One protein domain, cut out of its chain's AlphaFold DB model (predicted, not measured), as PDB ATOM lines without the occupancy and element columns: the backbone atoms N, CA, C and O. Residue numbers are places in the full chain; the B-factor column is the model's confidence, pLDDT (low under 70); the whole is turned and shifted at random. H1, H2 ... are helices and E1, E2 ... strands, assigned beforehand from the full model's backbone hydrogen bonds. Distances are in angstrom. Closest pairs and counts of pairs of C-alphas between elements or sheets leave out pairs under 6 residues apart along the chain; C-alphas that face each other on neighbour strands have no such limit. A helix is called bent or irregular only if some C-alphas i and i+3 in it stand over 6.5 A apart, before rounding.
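Overview. This is residues 320 to 428 of the 428 residues of the protein "RF4 protein" of Kluyveromyces lactis (strain ATCC 8585 / CBS 2359 / DSM 70799 / NBRC 1267 / NRRL Y-1140 / WM37) (UniProt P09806). Helices H1, H2 and H3 lie side by side, H4 folds back along H3, and the two-stranded hairpin E1-E2 crosses near the ends of H2, H3 and H4. H5 packs on H3, while H1 lies farthest out, beside H2. The printed part has 109 residues with five named helices and two named strands, in the order H1 H2 H3 H4 E1 E2 H5; the sheet, E1 - E2, is antiparallel, and the class is mixed. The whole is compact, with a radius of gyration of the C-alphas of 13.2 A and spans of 35 by 34 by 29 A.

Arrangement. Begin at E1, residues 383 to 389, and E2, residues 394 to 401, an antiparallel hairpin at 161 degrees; N 386 and O 398 are 2.7 A apart, within hydrogen-bond range. Next find H3, residues 356 to 365; its closest C-alpha pair with E1 is Ile 356 and Gln 386, 5.5 A. H4, residues 368 to 381, touches H3 at a shallow tilt of 21 degrees, opposite ways, a hairpin closest at the C-alphas of Ile 359 and Tyr 371, 5.3 A. H2, residues 330 to 343, touches H3 the same way at a shallow 26 degrees, closest at the C-alphas of Ala 341 and Ala 362, 4.5 A. H2 is irregular, C-alphas 331 and 334 being 8.1 A apart. H1, residues 320 to 328, touches H2 as a hairpin, closest at the C-alphas of Leu 326 and Arg 333, 5.7 A. H5, residues 417 to 425, touches H3, closest at the C-alphas of Ser 365 and Ala 422, 4.6 A. In H1, H3 and H4 every O i to N i+4 pair is within hydrogen-bond range; H2 has 6 of 10 and H5 3 of 5.

Along the chain. Find C-alpha 320 at (-15.862, 48.097, -15.436), where H1 begins, and C-alpha 425 at (-19.934, 34.449, -0.505), where H5 ends. H4 measures 19.7 A, H2 19.5 A and E2 21.4 A.

Size, cuts and confidence. The printed part has no cut. The links H2 to H3 and E2 to H5 are long. Residues 413 to 428 are under pLDDT 70.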
ATOM      1  N   TYR A 320     -16.353  46.834 -14.878       83.95
ATOM      2  CA  TYR A 320     -15.862  48.097 -15.436       83.95
ATOM      3  C   TYR A 320     -14.888  48.803 -14.482       83.95
ATOM      4  O   TYR A 320     -13.828  49.262 -14.908       83.95
ATOM      5  N   MET A 321     -15.202  48.843 -13.184       89.98
ATOM      6  CA  MET A 321     -14.316  49.420 -12.172       89.98
ATOM      7  C   MET A 321     -12.987  48.666 -12.108       89.98
ATOM      8  O   MET A 321     -11.925  49.287 -12.062       89.98
ATOM      9  N   VAL A 322     -13.031  47.332 -12.176       92.28
ATOM     10  CA  VAL A 322     -11.826  46.494 -12.207       92.28
ATOM     11  C   VAL A 322     -10.972  46.792 -13.443       92.28
ATOM     12  O   VAL A 322      -9.776  47.043 -13.307       92.28
ATOM     13  N   GLN A 323     -11.572  46.839 -14.636       91.16
ATOM     14  CA  GLN A 323     -10.863  47.171 -15.879       91.16
ATOM     15  C   GLN A 323     -10.220  48.559 -15.817       91.16
ATOM     16  O   GLN A 323      -9.052  48.723 -16.171       91.16
ATOM     17  N   LYS A 324     -10.956  49.551 -15.310       90.80
ATOM     18  CA  LYS A 324     -10.447  50.911 -15.143       90.80
ATOM     19  C   LYS A 324      -9.252  50.962 -14.188       90.80
ATOM     20  O   LYS A 324      -8.238  51.574 -14.509       90.80
ATOM     21  N   LEU A 325      -9.331  50.263 -13.054       94.89
ATOM     22  CA  LEU A 325      -8.221  50.157 -12.105       94.89
ATOM     23  C   LEU A 325      -6.999  49.455 -12.713       94.89
ATOM     24  O   LEU A 325      -5.874  49.866 -12.438       94.89
ATOM     25  N   LEU A 326      -7.190  48.426 -13.547       94.36
ATOM     26  CA  LEU A 326      -6.085  47.745 -14.235       94.36
ATOM     27  C   LEU A 326      -5.350  48.673 -15.214       94.36
ATOM     28  O   LEU A 326      -4.127  48.574 -15.331       94.36
ATOM     29  N   ILE A 327      -6.079  49.573 -15.882       93.30
ATOM     30  CA  ILE A 327      -5.516  50.582 -16.792       93.30
ATOM     31  C   ILE A 327      -4.760  51.657 -16.004       93.30
ATOM     32  O   ILE A 327      -3.608  51.957 -16.322       93.30
ATOM     33  N   ASP A 328      -5.386  52.210 -14.966       94.36
ATOM     34  CA  ASP A 328      -4.858  53.374 -14.247       94.36
ATOM     35  C   ASP A 328      -3.753  52.991 -13.240       94.36
ATOM     36  O   ASP A 328      -2.827  53.768 -12.988       94.36
ATOM     37  N   PHE A 329      -3.795  51.769 -12.695       94.96
ATOM     38  CA  PHE A 329      -2.872  51.277 -11.665       94.96
ATOM     39  C   PHE A 329      -2.266  49.903 -12.011       94.96
ATOM     40  O   PHE A 329      -2.344  48.963 -11.213       94.96
ATOM     41  N   PRO A 330      -1.537  49.762 -13.135       93.53
ATOM     42  CA  PRO A 330      -1.007  48.471 -13.591       93.53
ATOM     43  C   PRO A 330      -0.033  47.816 -12.595       93.53
ATOM     44  O   PRO A 330       0.129  46.596 -12.577       93.53
ATOM     45  N   ARG A 331       0.601  48.607 -11.716       92.27
ATOM     46  CA  ARG A 331       1.478  48.104 -10.640       92.27
ATOM     47  C   ARG A 331       0.718  47.367  -9.533       92.27
ATOM     48  O   ARG A 331       1.327  46.581  -8.819       92.27
ATOM     49  N   GLN A 332      -0.586  47.603  -9.405       93.04
ATOM     50  CA  GLN A 332      -1.466  46.965  -8.424       93.04
ATOM     51  C   GLN A 332      -2.285  45.826  -9.039       93.04
ATOM     52  O   GLN A 332      -3.208  45.323  -8.405       93.04
ATOM     53  N   ARG A 333      -1.960  45.386 -10.263       95.09
ATOM     54  CA  ARG A 333      -2.772  44.413 -11.006       95.09
ATOM     55  C   ARG A 333      -3.132  43.161 -10.206       95.09
ATOM     56  O   ARG A 333      -4.279  42.762 -10.247       95.09
ATOM     57  N   TYR A 334      -2.221  42.585  -9.421       95.01
ATOM     58  CA  TYR A 334      -2.525  41.377  -8.640       95.01
ATOM     59  C   TYR A 334      -3.453  41.651  -7.449       95.01
ATOM     60  O   TYR A 334      -4.329  40.844  -7.168       95.01
ATOM     61  N   ALA A 335      -3.346  42.822  -6.818       94.20
ATOM     62  CA  ALA A 335      -4.308  43.276  -5.811       94.20
ATOM     63  C   ALA A 335      -5.704  43.527  -6.403       94.20
ATOM     64  O   ALA A 335      -6.715  43.323  -5.734       94.20
ATOM     65  N   ILE A 336      -5.757  43.969  -7.661       94.13
ATOM     66  CA  ILE A 336      -6.997  44.201  -8.406       94.13
ATOM     67  C   ILE A 336      -7.616  42.866  -8.864       94.13
ATOM     68  O   ILE A 336      -8.816  42.656  -8.684       94.13
ATOM     69  N   LEU A 337      -6.789  41.935  -9.362       95.51
ATOM     70  CA  LEU A 337      -7.166  40.586  -9.808       95.51
ATOM     71  C   LEU A 337      -7.707  39.691  -8.685       95.51
ATOM     72  O   LEU A 337      -8.312  38.665  -8.983       95.51
ATOM     73  N   VAL A 338      -7.581  40.091  -7.416       94.43
ATOM     74  CA  VAL A 338      -8.353  39.487  -6.316       94.43
ATOM     75  C   VAL A 338      -9.849  39.468  -6.655       94.43
ATOM     76  O   VAL A 338     -10.506  38.462  -6.415       94.43
ATOM     77  N   ASN A 339     -10.381  40.521  -7.292       93.48
ATOM     78  CA  ASN A 339     -11.775  40.527  -7.752       93.48
ATOM     79  C   ASN A 339     -12.037  39.466  -8.818       93.48
ATOM     80  O   ASN A 339     -13.065  38.806  -8.751       93.48
ATOM     81  N   TYR A 340     -11.119  39.258  -9.767       94.49
ATOM     82  CA  TYR A 340     -11.292  38.220 -10.790       94.49
ATOM     83  C   TYR A 340     -11.309  36.828 -10.163       94.49
ATOM     84  O   TYR A 340     -12.153  36.008 -10.516       94.49
ATOM     85  N   ALA A 341     -10.416  36.589  -9.198       94.42
ATOM     86  CA  ALA A 341     -10.363  35.337  -8.461       94.42
ATOM     87  C   ALA A 341     -11.648  35.083  -7.659       94.42
ATOM     88  O   ALA A 341     -12.061  33.939  -7.567       94.42
ATOM     89  N   ILE A 342     -12.303  36.111  -7.106       90.86
ATOM     90  CA  ILE A 342     -13.571  35.954  -6.363       90.86
ATOM     91  C   ILE A 342     -14.774  35.827  -7.308       90.86
ATOM     92  O   ILE A 342     -15.689  35.060  -7.037       90.86
ATOM     93  N   MET A 343     -14.776  36.564  -8.420       90.54
ATOM     94  CA  MET A 343     -15.880  36.607  -9.389       90.54
ATOM     95  C   MET A 343     -15.788  35.527 -10.479       90.54
ATOM     96  O   MET A 343     -16.619  35.516 -11.382       90.54
ATOM     97  N   ASN A 344     -14.774  34.658 -10.434       93.05
ATOM     98  CA  ASN A 344     -14.476  33.654 -11.459       93.05
ATOM     99  C   ASN A 344     -14.347  34.237 -12.888       93.05
ATOM    100  O   ASN A 344     -14.807  33.635 -13.853       93.05
ATOM    101  N   ILE A 345     -13.727  35.415 -13.025       92.18
ATOM    102  CA  ILE A 345     -13.514  36.106 -14.315       92.18
ATOM    103  C   ILE A 345     -12.258  35.544 -14.985       92.18
ATOM    104  O   ILE A 345     -11.157  35.681 -14.446       92.18
ATOM    105  N   THR A 346     -12.403  34.927 -16.156       94.04
ATOM    106  CA  THR A 346     -11.315  34.210 -16.846       94.04
ATOM    107  C   THR A 346     -10.767  34.932 -18.074       94.04
ATOM    108  O   THR A 346      -9.755  34.513 -18.645       94.04
ATOM    109  N   GLU A 347     -11.373  36.055 -18.454       91.20
ATOM    110  CA  GLU A 347     -10.933  36.867 -19.580       91.20
ATOM    111  C   GLU A 347      -9.538  37.465 -19.344       91.20
ATOM    112  O   GLU A 347      -9.186  37.891 -18.242       91.20
ATOM    113  N   ASP A 348      -8.729  37.495 -20.406       88.03
ATOM    114  CA  ASP A 348      -7.375  38.065 -20.435       88.03
ATOM    115  C   ASP A 348      -6.359  37.433 -19.462       88.03
ATOM    116  O   ASP A 348      -5.226  37.917 -19.348       88.03
ATOM    117  N   LEU A 349      -6.702  36.308 -18.816       90.76
ATOM    118  CA  LEU A 349      -5.797  35.596 -17.907       90.76
ATOM    119  C   LEU A 349      -4.509  35.118 -18.576       90.76
ATOM    120  O   LEU A 349      -3.502  34.899 -17.899       90.76
ATOM    121  N   GLU A 350      -4.492  35.010 -19.903       90.68
ATOM    122  CA  GLU A 350      -3.300  34.687 -20.687       90.68
ATOM    123  C   GLU A 350      -2.142  35.665 -20.433       90.68
ATOM    124  O   GLU A 350      -0.988  35.233 -20.416       90.68
ATOM    125  N   ASN A 351      -2.443  36.926 -20.108       92.56
ATOM    126  CA  ASN A 351      -1.460  38.000 -19.936       92.56
ATOM    127  C   ASN A 351      -0.864  38.109 -18.520       92.56
ATOM    128  O   ASN A 351       0.033  38.928 -18.290       92.56
ATOM    129  N   TYR A 352      -1.343  37.312 -17.562       95.02
ATOM    130  CA  TYR A 352      -0.881  37.361 -16.171       95.02
ATOM    131  C   TYR A 352      -0.105  36.104 -15.797       95.02
ATOM    132  O   TYR A 352      -0.420  35.009 -16.259       95.02
ATOM    133  N   SER A 353       0.919  36.249 -14.959       96.37
ATOM    134  CA  SER A 353       1.611  35.085 -14.410       96.37
ATOM    135  C   SER A 353       0.694  34.381 -13.406       96.37
ATOM    136  O   SER A 353      -0.050  35.064 -12.694       96.37
ATOM    137  N   PRO A 354       0.743  33.043 -13.318       97.60
ATOM    138  CA  PRO A 354       0.067  32.322 -12.254       97.60
ATOM    139  C   PRO A 354       0.567  32.837 -10.904       97.60
ATOM    140  O   PRO A 354       1.766  33.065 -10.716       97.60
ATOM    141  N   ASP A 355      -0.363  33.045  -9.979       97.22
ATOM    142  CA  ASP A 355      -0.083  33.648  -8.684       97.22
ATOM    143  C   ASP A 355      -0.713  32.820  -7.561       97.22
ATOM    144  O   ASP A 355      -1.905  32.505  -7.611       97.22
ATOM    145  N   ILE A 356       0.095  32.446  -6.566       95.79
ATOM    146  CA  ILE A 356      -0.317  31.545  -5.482       95.79
ATOM    147  C   ILE A 356      -1.449  32.133  -4.635       95.79
ATOM    148  O   ILE A 356      -2.328  31.397  -4.186       95.79
ATOM    149  N   ASP A 357      -1.460  33.450  -4.441       93.35
ATOM    150  CA  ASP A 357      -2.450  34.138  -3.624       93.35
ATOM    151  C   ASP A 357      -3.798  34.186  -4.345       93.35
ATOM    152  O   ASP A 357      -4.837  33.885  -3.755       93.35
ATOM    153  N   LEU A 358      -3.778  34.470  -5.651       94.92
ATOM    154  CA  LEU A 358      -4.980  34.421  -6.486       94.92
ATOM    155  C   LEU A 358      -5.554  33.004  -6.585       94.92
ATOM    156  O   LEU A 358      -6.769  32.841  -6.520       94.92
ATOM    157  N   ILE A 359      -4.705  31.976  -6.690       95.20
ATOM    158  CA  ILE A 359      -5.136  30.567  -6.686       95.20
ATOM    159  C   ILE A 359      -5.810  30.215  -5.353       95.20
ATOM    160  O   ILE A 359      -6.884  29.612  -5.355       95.20
ATOM    161  N   ARG A 360      -5.226  30.619  -4.216       92.57
ATOM    162  CA  ARG A 360      -5.821  30.409  -2.882       92.57
ATOM    163  C   ARG A 360      -7.186  31.072  -2.757       92.57
ATOM    164  O   ARG A 360      -8.124  30.441  -2.281       92.57
ATOM    165  N   ILE A 361      -7.302  32.320  -3.204       91.83
ATOM    166  CA  ILE A 361      -8.560  33.075  -3.165       91.83
ATOM    167  C   ILE A 361      -9.601  32.447  -4.088       91.83
ATOM    168  O   ILE A 361     -10.744  32.281  -3.672       91.83
ATOM    169  N   ALA A 362      -9.222  32.059  -5.305       93.27
ATOM    170  CA  ALA A 362     -10.125  31.402  -6.244       93.27
ATOM    171  C   ALA A 362     -10.635  30.069  -5.688       93.27
ATOM    172  O   ALA A 362     -11.829  29.796  -5.742       93.27
ATOM    173  N   TYR A 363      -9.761  29.275  -5.069       91.36
ATOM    174  CA  TYR A 363     -10.173  28.049  -4.393       91.36
ATOM    175  C   TYR A 363     -11.132  28.333  -3.227       91.36
ATOM    176  O   TYR A 363     -12.206  27.742  -3.158       91.36
ATOM    177  N   ALA A 364     -10.769  29.258  -2.331       88.06
ATOM    178  CA  ALA A 364     -11.561  29.590  -1.144       88.06
ATOM    179  C   ALA A 364     -12.921  30.216  -1.484       88.06
ATOM    180  O   ALA A 364     -13.889  30.007  -0.761       88.06
ATOM    181  N   SER A 365     -12.994  30.970  -2.581       86.60
ATOM    182  CA  SER A 365     -14.249  31.500  -3.105       86.60
ATOM    183  C   SER A 365     -15.019  30.480  -3.936       86.60
ATOM    184  O   SER A 365     -16.183  30.708  -4.173       86.60
ATOM    185  N   GLY A 366     -14.456  29.351  -4.373       89.63
ATOM    186  CA  GLY A 366     -15.160  28.419  -5.268       89.63
ATOM    187  C   GLY A 366     -15.156  28.833  -6.747       89.63
ATOM    188  O   GLY A 366     -15.928  28.301  -7.543       89.63
ATOM    189  N   SER A 367     -14.263  29.737  -7.146       92.61
ATOM    190  CA  SER A 367     -14.007  30.121  -8.540       92.61
ATOM    191  C   SER A 367     -13.157  29.071  -9.260       92.61
ATOM    192  O   SER A 367     -11.967  29.257  -9.532       92.61
ATOM    193  N   ILE A 368     -13.772  27.916  -9.523       93.87
ATOM    194  CA  ILE A 368     -13.090  26.711 -10.014       93.87
ATOM    195  C   ILE A 368     -12.446  26.911 -11.391       93.87
ATOM    196  O   ILE A 368     -11.365  26.379 -11.645       93.87
ATOM    197  N   GLU A 369     -13.072  27.673 -12.287       95.81
ATOM    198  CA  GLU A 369     -12.534  27.888 -13.635       95.81
ATOM    199  C   GLU A 369     -11.255  28.728 -13.589       95.81
ATOM    200  O   GLU A 369     -10.220  28.310 -14.115       95.81
ATOM    201  N   PHE A 370     -11.295  29.854 -12.867       96.56
ATOM    202  CA  PHE A 370     -10.130  30.696 -12.605       96.56
ATOM    203  C   PHE A 370      -8.998  29.888 -11.962       96.56
ATOM    204  O   PHE A 370      -7.852  29.930 -12.422       96.56
ATOM    205  N   TYR A 371      -9.326  29.121 -10.915       96.25
ATOM    206  CA  TYR A 371      -8.382  28.249 -10.220       96.25
ATOM    207  C   TYR A 371      -7.697  27.285 -11.199       96.25
ATOM    208  O   TYR A 371      -6.468  27.239 -11.263       96.25
ATOM    209  N   ASN A 372      -8.475  26.567 -12.014       96.60
ATOM    210  CA  ASN A 372      -7.953  25.587 -12.967       96.60
ATOM    211  C   ASN A 372      -7.053  26.228 -14.029       96.60
ATOM    212  O   ASN A 372      -6.006  25.668 -14.363       96.60
ATOM    213  N   ILE A 373      -7.425  27.399 -14.554       97.33
ATOM    214  CA  ILE A 373      -6.611  28.126 -15.537       97.33
ATOM    215  C   ILE A 373      -5.260  28.510 -14.927       97.33
ATOM    216  O   ILE A 373      -4.217  28.205 -15.512       97.33
ATOM    217  N   MET A 374      -5.258  29.112 -13.735       97.49
ATOM    218  CA  MET A 374      -4.022  29.528 -13.066       97.49
ATOM    219  C   MET A 374      -3.147  28.332 -12.671       97.49
ATOM    220  O   MET A 374      -1.932  28.377 -12.859       97.49
ATOM    221  N   MET A 375      -3.747  27.229 -12.219       96.79
ATOM    222  CA  MET A 375      -3.037  25.981 -11.919       96.79
ATOM    223  C   MET A 375      -2.389  25.362 -13.162       96.79
ATOM    224  O   MET A 375      -1.214  24.982 -13.137       96.79
ATOM    225  N   ASN A 376      -3.118  25.298 -14.278       97.25
ATOM    226  CA  ASN A 376      -2.590  24.787 -15.541       97.25
ATOM    227  C   ASN A 376      -1.443  25.658 -16.067       97.25
ATOM    228  O   ASN A 376      -0.437  25.124 -16.545       97.25
ATOM    229  N   LYS A 377      -1.558  26.986 -15.936       97.52
ATOM    230  CA  LYS A 377      -0.470  27.916 -16.263       97.52
ATOM    231  C   LYS A 377       0.745  27.687 -15.374       97.52
ATOM    232  O   LYS A 377       1.835  27.514 -15.908       97.52
ATOM    233  N   ALA A 378       0.557  27.569 -14.060       97.57
ATOM    234  CA  ALA A 378       1.647  27.295 -13.125       97.57
ATOM    235  C   ALA A 378       2.407  26.012 -13.481       97.57
ATOM    236  O   ALA A 378       3.636  25.988 -13.506       97.57
ATOM    237  N   LYS A 379       1.675  24.949 -13.828       97.29
ATOM    238  CA  LYS A 379       2.266  23.676 -14.253       97.29
ATOM    239  C   LYS A 379       3.050  23.809 -15.559       97.29
ATOM    240  O   LYS A 379       4.139  23.255 -15.672       97.29
ATOM    241  N   LYS A 380       2.505  24.534 -16.542       97.37
ATOM    242  CA  LYS A 380       3.155  24.779 -17.841       97.37
ATOM    243  C   LYS A 380       4.417  25.636 -17.700       97.37
ATOM    244  O   LYS A 380       5.391  25.391 -18.404       97.37
ATOM    245  N   GLU A 381       4.388  26.627 -16.815       97.37
ATOM    246  CA  GLU A 381       5.495  27.561 -16.570       97.37
ATOM    247  C   GLU A 381       6.542  27.006 -15.585       97.37
ATOM    248  O   GLU A 381       7.642  27.544 -15.490       97.37
ATOM    249  N   GLY A 382       6.243  25.901 -14.890       97.31
ATOM    250  CA  GLY A 382       7.146  25.269 -13.920       97.31
ATOM    251  C   GLY A 382       7.165  25.951 -12.547       97.31
ATOM    252  O   GLY A 382       8.026  25.656 -11.714       97.31
ATOM    253  N   GLY A 383       6.222  26.850 -12.282       97.20
ATOM    254  CA  GLY A 383       6.097  27.560 -11.016       97.20
ATOM    255  C   GLY A 383       5.081  28.684 -11.069       97.20
ATOM    256  O   GLY A 383       4.341  28.836 -12.037       97.20
ATOM    257  N   MET A 384       5.018  29.448  -9.987       96.97
ATOM    258  CA  MET A 384       4.106  30.576  -9.846       96.97
ATOM    259  C   MET A 384       4.728  31.679  -9.009       96.97
ATOM    260  O   MET A 384       5.629  31.458  -8.197       96.97
ATOM    261  N   CYS A 385       4.223  32.883  -9.211       97.52
ATOM    262  CA  CYS A 385       4.622  34.038  -8.438       97.52
ATOM    263  C   CYS A 385       3.774  34.165  -7.166       97.52
ATOM    264  O   CYS A 385       2.720  33.553  -7.016       97.52
ATOM    265  N   GLN A 386       4.252  34.989  -6.251       96.46
ATOM    266  CA  GLN A 386       3.511  35.511  -5.120       96.46
ATOM    267  C   GLN A 386       3.724  37.017  -5.114       96.46
ATOM    268  O   GLN A 386       4.861  37.477  -4.935       96.46
ATOM    269  N   HIS A 387       2.652  37.770  -5.341       96.50
ATOM    270  CA  HIS A 387       2.711  39.229  -5.386       96.50
ATOM    271  C   HIS A 387       2.173  39.908  -4.126       96.50
ATOM    272  O   HIS A 387       2.418  41.105  -3.939       96.50
ATOM    273  N   LEU A 388       1.464  39.180  -3.259       93.97
ATOM    274  CA  LEU A 388       0.800  39.744  -2.091       93.97
ATOM    275  C   LEU A 388       1.308  39.072  -0.810       93.97
ATOM    276  O   LEU A 388       1.298  37.858  -0.639       93.97
ATOM    277  N   ASP A 389       1.764  39.892   0.126       91.92
ATOM    278  CA  ASP A 389       1.985  39.486   1.505       91.92
ATOM    279  C   ASP A 389       0.785  39.963   2.313       91.92
ATOM    280  O   ASP A 389       0.738  41.105   2.772       91.92
ATOM    281  N   PHE A 390      -0.218  39.095   2.405       86.05
ATOM    282  CA  PHE A 390      -1.472  39.381   3.091       86.05
ATOM    283  C   PHE A 390      -1.301  39.629   4.589       86.05
ATOM    284  O   PHE A 390      -1.982  40.482   5.145       86.05
ATOM    285  N   GLU A 391      -0.359  38.934   5.227       84.63
ATOM    286  CA  GLU A 391      -0.092  39.075   6.661       84.63
ATOM    287  C   GLU A 391       0.491  40.452   6.993       84.63
ATOM    288  O   GLU A 391       0.180  41.024   8.034       84.63
ATOM    289  N   ASN A 392       1.320  40.994   6.097       89.28
ATOM    290  CA  ASN A 392       1.991  42.279   6.295       89.28
ATOM    291  C   ASN A 392       1.391  43.434   5.480       89.28
ATOM    292  O   ASN A 392       1.960  44.527   5.496       89.28
ATOM    293  N   GLU A 393       0.311  43.183   4.736       88.59
ATOM    294  CA  GLU A 393      -0.300  44.091   3.757       88.59
ATOM    295  C   GLU A 393       0.717  44.766   2.815       88.59
ATOM    296  O   GLU A 393       0.714  45.984   2.600       88.59
ATOM    297  N   LYS A 394       1.640  43.969   2.258       91.78
ATOM    298  CA  LYS A 394       2.727  44.458   1.393       91.78
ATOM    299  C   LYS A 394       2.725  43.799   0.028       91.78
ATOM    300  O   LYS A 394       2.534  42.597  -0.116       91.78
ATOM    301  N   TYR A 395       3.029  44.599  -0.987       92.91
ATOM    302  CA  TYR A 395       3.351  44.086  -2.311       92.91
ATOM    303  C   TYR A 395       4.745  43.461  -2.278       92.91
ATOM    304  O   TYR A 395       5.719  44.116  -1.896       92.91
ATOM    305  N   ILE A 396       4.835  42.202  -2.683       95.37
ATOM    306  CA  ILE A 396       6.085  41.448  -2.763       95.37
ATOM    307  C   ILE A 396       6.250  40.864  -4.166       95.37
ATOM    308  O   ILE A 396       5.399  41.021  -5.034       95.37
ATOM    309  N   PHE A 397       7.386  40.221  -4.405       96.04
ATOM    310  CA  PHE A 397       7.575  39.358  -5.560       96.04
ATOM    311  C   PHE A 397       8.438  38.181  -5.123       96.04
ATOM    312  O   PHE A 397       9.625  38.348  -4.834       96.04
ATOM    313  N   LYS A 398       7.834  36.999  -5.028       97.25
ATOM    314  CA  LYS A 398       8.544  35.740  -4.780       97.25
ATOM    315  C   LYS A 398       8.140  34.735  -5.844       97.25
ATOM    316  O   LYS A 398       6.976  34.677  -6.215       97.25
ATOM    317  N   TYR A 399       9.099  33.961  -6.330       98.02
ATOM    318  CA  TYR A 399       8.833  32.867  -7.254       98.02
ATOM    319  C   TYR A 399       8.935  31.544  -6.503       98.02
ATOM    320  O   TYR A 399       9.918  31.311  -5.799       98.02
ATOM    321  N   HIS A 400       7.936  30.693  -6.685       97.48
ATOM    322  CA  HIS A 400       7.867  29.356  -6.110       97.48
ATOM    323  C   HIS A 400       7.860  28.349  -7.255       97.48
ATOM    324  O   HIS A 400       7.052  28.469  -8.179       97.48
ATOM    325  N   LYS A 401       8.752  27.355  -7.219       97.50
ATOM    326  CA  LYS A 401       8.673  26.258  -8.187       97.50
ATOM    327  C   LYS A 401       7.410  25.453  -7.930       97.50
ATOM    328  O   LYS A 401       7.021  25.267  -6.783       97.50
ATOM    329  N   TYR A 402       6.809  24.929  -8.992       96.79
ATOM    330  CA  TYR A 402       5.549  24.192  -8.888       96.79
ATOM    331  C   TYR A 402       5.657  22.987  -7.937       96.79
ATOM    332  O   TYR A 402       4.743  22.725  -7.169       96.79
ATOM    333  N   GLU A 403       6.792  22.286  -7.963       95.73
ATOM    334  CA  GLU A 403       7.089  21.122  -7.116       95.73
ATOM    335  C   GLU A 403       7.305  21.452  -5.628       95.73
ATOM    336  O   GLU A 403       7.132  20.575  -4.787       95.73
ATOM    337  N   ASP A 404       7.632  22.707  -5.304       95.29
ATOM    338  CA  ASP A 404       7.870  23.169  -3.930       95.29
ATOM    339  C   ASP A 404       6.582  23.697  -3.261       95.29
ATOM    340  O   ASP A 404       6.575  24.001  -2.067       95.29
ATOM    341  N   VAL A 405       5.486  23.842  -4.021       92.70
ATOM    342  CA  VAL A 405       4.205  24.347  -3.513       92.70
ATOM    343  C   VAL A 405       3.350  23.192  -3.002       92.70
ATOM    344  O   VAL A 405       2.932  22.310  -3.747       92.70
ATOM    345  N   ASP A 406       3.028  23.240  -1.714       92.24
ATOM    346  CA  ASP A 406       2.115  22.302  -1.069       92.24
ATOM    347  C   ASP A 406       0.649  22.649  -1.391       92.24
ATOM    348  O   ASP A 406      -0.031  23.376  -0.657       92.24
ATOM    349  N   PHE A 407       0.167  22.153  -2.534       87.04
ATOM    350  CA  PHE A 407      -1.217  22.351  -2.976       87.04
ATOM    351  C   PHE A 407      -2.244  21.643  -2.087       87.04
ATOM    352  O   PHE A 407      -3.369  22.129  -1.956       87.04
ATOM    353  N   ASP A 408      -1.853  20.552  -1.427       85.31
ATOM    354  CA  ASP A 408      -2.722  19.826  -0.501       85.31
ATOM    355  C   ASP A 408      -3.020  20.656   0.747       85.31
ATOM    356  O   ASP A 408      -4.047  20.457   1.383       85.31
ATOM    357  N   ASN A 409      -2.172  21.629   1.087       84.64
ATOM    358  CA  ASN A 409      -2.410  22.559   2.187       84.64
ATOM    359  C   ASN A 409      -2.770  23.977   1.729       84.64
ATOM    360  O   ASN A 409      -2.912  24.862   2.575       84.64
ATOM    361  N   LEU A 410      -2.995  24.216   0.428       78.31
ATOM    362  CA  LEU A 410      -3.338  25.552  -0.079       78.31
ATOM    363  C   LEU A 410      -4.634  26.105   0.540       78.31
ATOM    364  O   LEU A 410      -4.794  27.317   0.659       78.31
ATOM    365  N   HIS A 411      -5.537  25.208   0.939       70.72
ATOM    366  CA  HIS A 411      -6.841  25.516   1.519       70.72
ATOM    367  C   HIS A 411      -6.837  25.628   3.045       70.72
ATOM    368  O   HIS A 411      -7.857  26.008   3.625       70.72
ATOM    369  N   LYS A 412      -5.734  25.279   3.723       73.98
ATOM    370  CA  LYS A 412      -5.627  25.492   5.167       73.98
ATOM    371  C   LYS A 412      -5.543  26.993   5.399       73.98
ATOM    372  O   LYS A 412      -4.477  27.593   5.328       73.98
ATOM    373  N   ASN A 413      -6.707  27.597   5.621       60.36
ATOM    374  CA  ASN A 413      -6.843  28.992   5.994       60.36
ATOM    375  C   ASN A 413      -5.928  29.268   7.186       60.36
ATOM    376  O   ASN A 413      -6.240  28.870   8.306       60.36
ATOM    377  N   ASN A 414      -4.852  30.027   6.976       60.27
ATOM    378  CA  ASN A 414      -4.012  30.561   8.055       60.27
ATOM    379  C   ASN A 414      -4.746  31.652   8.874       60.27
ATOM    380  O   ASN A 414      -4.124  32.552   9.422       60.27
ATOM    381  N   GLY A 415      -6.082  31.626   8.914       58.68
ATOM    382  CA  GLY A 415      -6.905  32.644   9.565       58.68
ATOM    383  C   GLY A 415      -6.987  33.977   8.817       58.68
ATOM    384  O   GLY A 415      -7.452  34.951   9.401       58.68
ATOM    385  N   HIS A 416      -6.560  34.056   7.548       65.63
ATOM    386  CA  HIS A 416      -6.584  35.335   6.842       65.63
ATOM    387  C   HIS A 416      -8.035  35.811   6.599       65.63
ATOM    388  O   HIS A 416      -8.811  35.079   5.972       65.63
ATOM    389  N   PRO A 417      -8.414  37.036   7.023       66.16
ATOM    390  CA  PRO A 417      -9.793  37.524   6.952       66.16
ATOM    391  C   PRO A 417     -10.409  37.477   5.553       66.16
ATOM    392  O   PRO A 417     -11.594  37.185   5.423       66.16
ATOM    393  N   LEU A 418      -9.621  37.716   4.498       67.18
ATOM    394  CA  LEU A 418     -10.119  37.603   3.122       67.18
ATOM    395  C   LEU A 418     -10.531  36.189   2.755       67.18
ATOM    396  O   LEU A 418     -11.548  36.025   2.096       67.18
ATOM    397  N   LEU A 419      -9.757  35.180   3.158       68.38
ATOM    398  CA  LEU A 419     -10.081  33.802   2.809       68.38
ATOM    399  C   LEU A 419     -11.298  33.321   3.604       68.38
ATOM    400  O   LEU A 419     -12.140  32.620   3.055       68.38
ATOM    401  N   LEU A 420     -11.443  33.774   4.855       67.52
ATOM    402  CA  LEU A 420     -12.662  33.561   5.641       67.52
ATOM    403  C   LEU A 420     -13.878  34.234   4.984       67.52
ATOM    404  O   LEU A 420     -14.936  33.625   4.856       67.52
ATOM    405  N   ARG A 421     -13.740  35.475   4.506       64.57
ATOM    406  CA  ARG A 421     -14.835  36.183   3.820       64.57
ATOM    407  C   ARG A 421     -15.166  35.581   2.457       64.57
ATOM    408  O   ARG A 421     -16.342  35.469   2.135       64.57
ATOM    409  N   ALA A 422     -14.163  35.162   1.690       59.77
ATOM    410  CA  ALA A 422     -14.349  34.508   0.398       59.77
ATOM    411  C   ALA A 422     -15.174  33.222   0.541       59.77
ATOM    412  O   ALA A 422     -16.067  32.988  -0.268       59.77
ATOM    413  N   THR A 423     -14.958  32.453   1.617       57.73
ATOM    414  CA  THR A 423     -15.770  31.259   1.885       57.73
ATOM    415  C   THR A 423     -17.236  31.567   2.192       57.73
ATOM    416  O   THR A 423     -18.072  30.708   1.967       57.73
ATOM    417  N   HIS A 424     -17.591  32.766   2.665       55.46
ATOM    418  CA  HIS A 424     -18.986  33.100   2.984       55.46
ATOM    419  C   HIS A 424     -19.825  33.524   1.771       55.46
ATOM    420  O   HIS A 424     -21.045  33.500   1.866       55.46
ATOM    421  N   LEU A 425     -19.206  33.912   0.652       51.17
ATOM    422  CA  LEU A 425     -19.934  34.449  -0.505       51.17
ATOM    423  C   LEU A 425     -20.572  33.381  -1.402       51.17
ATOM    424  O   LEU A 425     -21.559  33.680  -2.062       51.17
ATOM    425  N   ASN A 426     -20.034  32.157  -1.419       42.84
ATOM    426  CA  ASN A 426     -20.482  31.097  -2.333       42.84
ATOM    427  C   ASN A 426     -21.120  29.885  -1.638       42.84
ATOM    428  O   ASN A 426     -21.349  28.861  -2.284       42.84
ATOM    429  N   PHE A 427     -21.454  29.994  -0.349       32.01
ATOM    430  CA  PHE A 427     -22.435  29.085   0.242       32.01
ATOM    431  C   PHE A 427     -23.831  29.708   0.083       32.01
ATOM    432  O   PHE A 427     -24.051  30.779   0.650       32.01
ATOM    433  N   PRO A 428     -24.722  29.094  -0.722       31.54
ATOM    434  CA  PRO A 428     -26.082  29.580  -0.950       31.54
ATOM    435  C   PRO A 428     -26.939  29.628   0.318       31.54
ATOM    436  O   PRO A 428     -26.629  28.891   1.287       31.54
TER     437      PRO A 428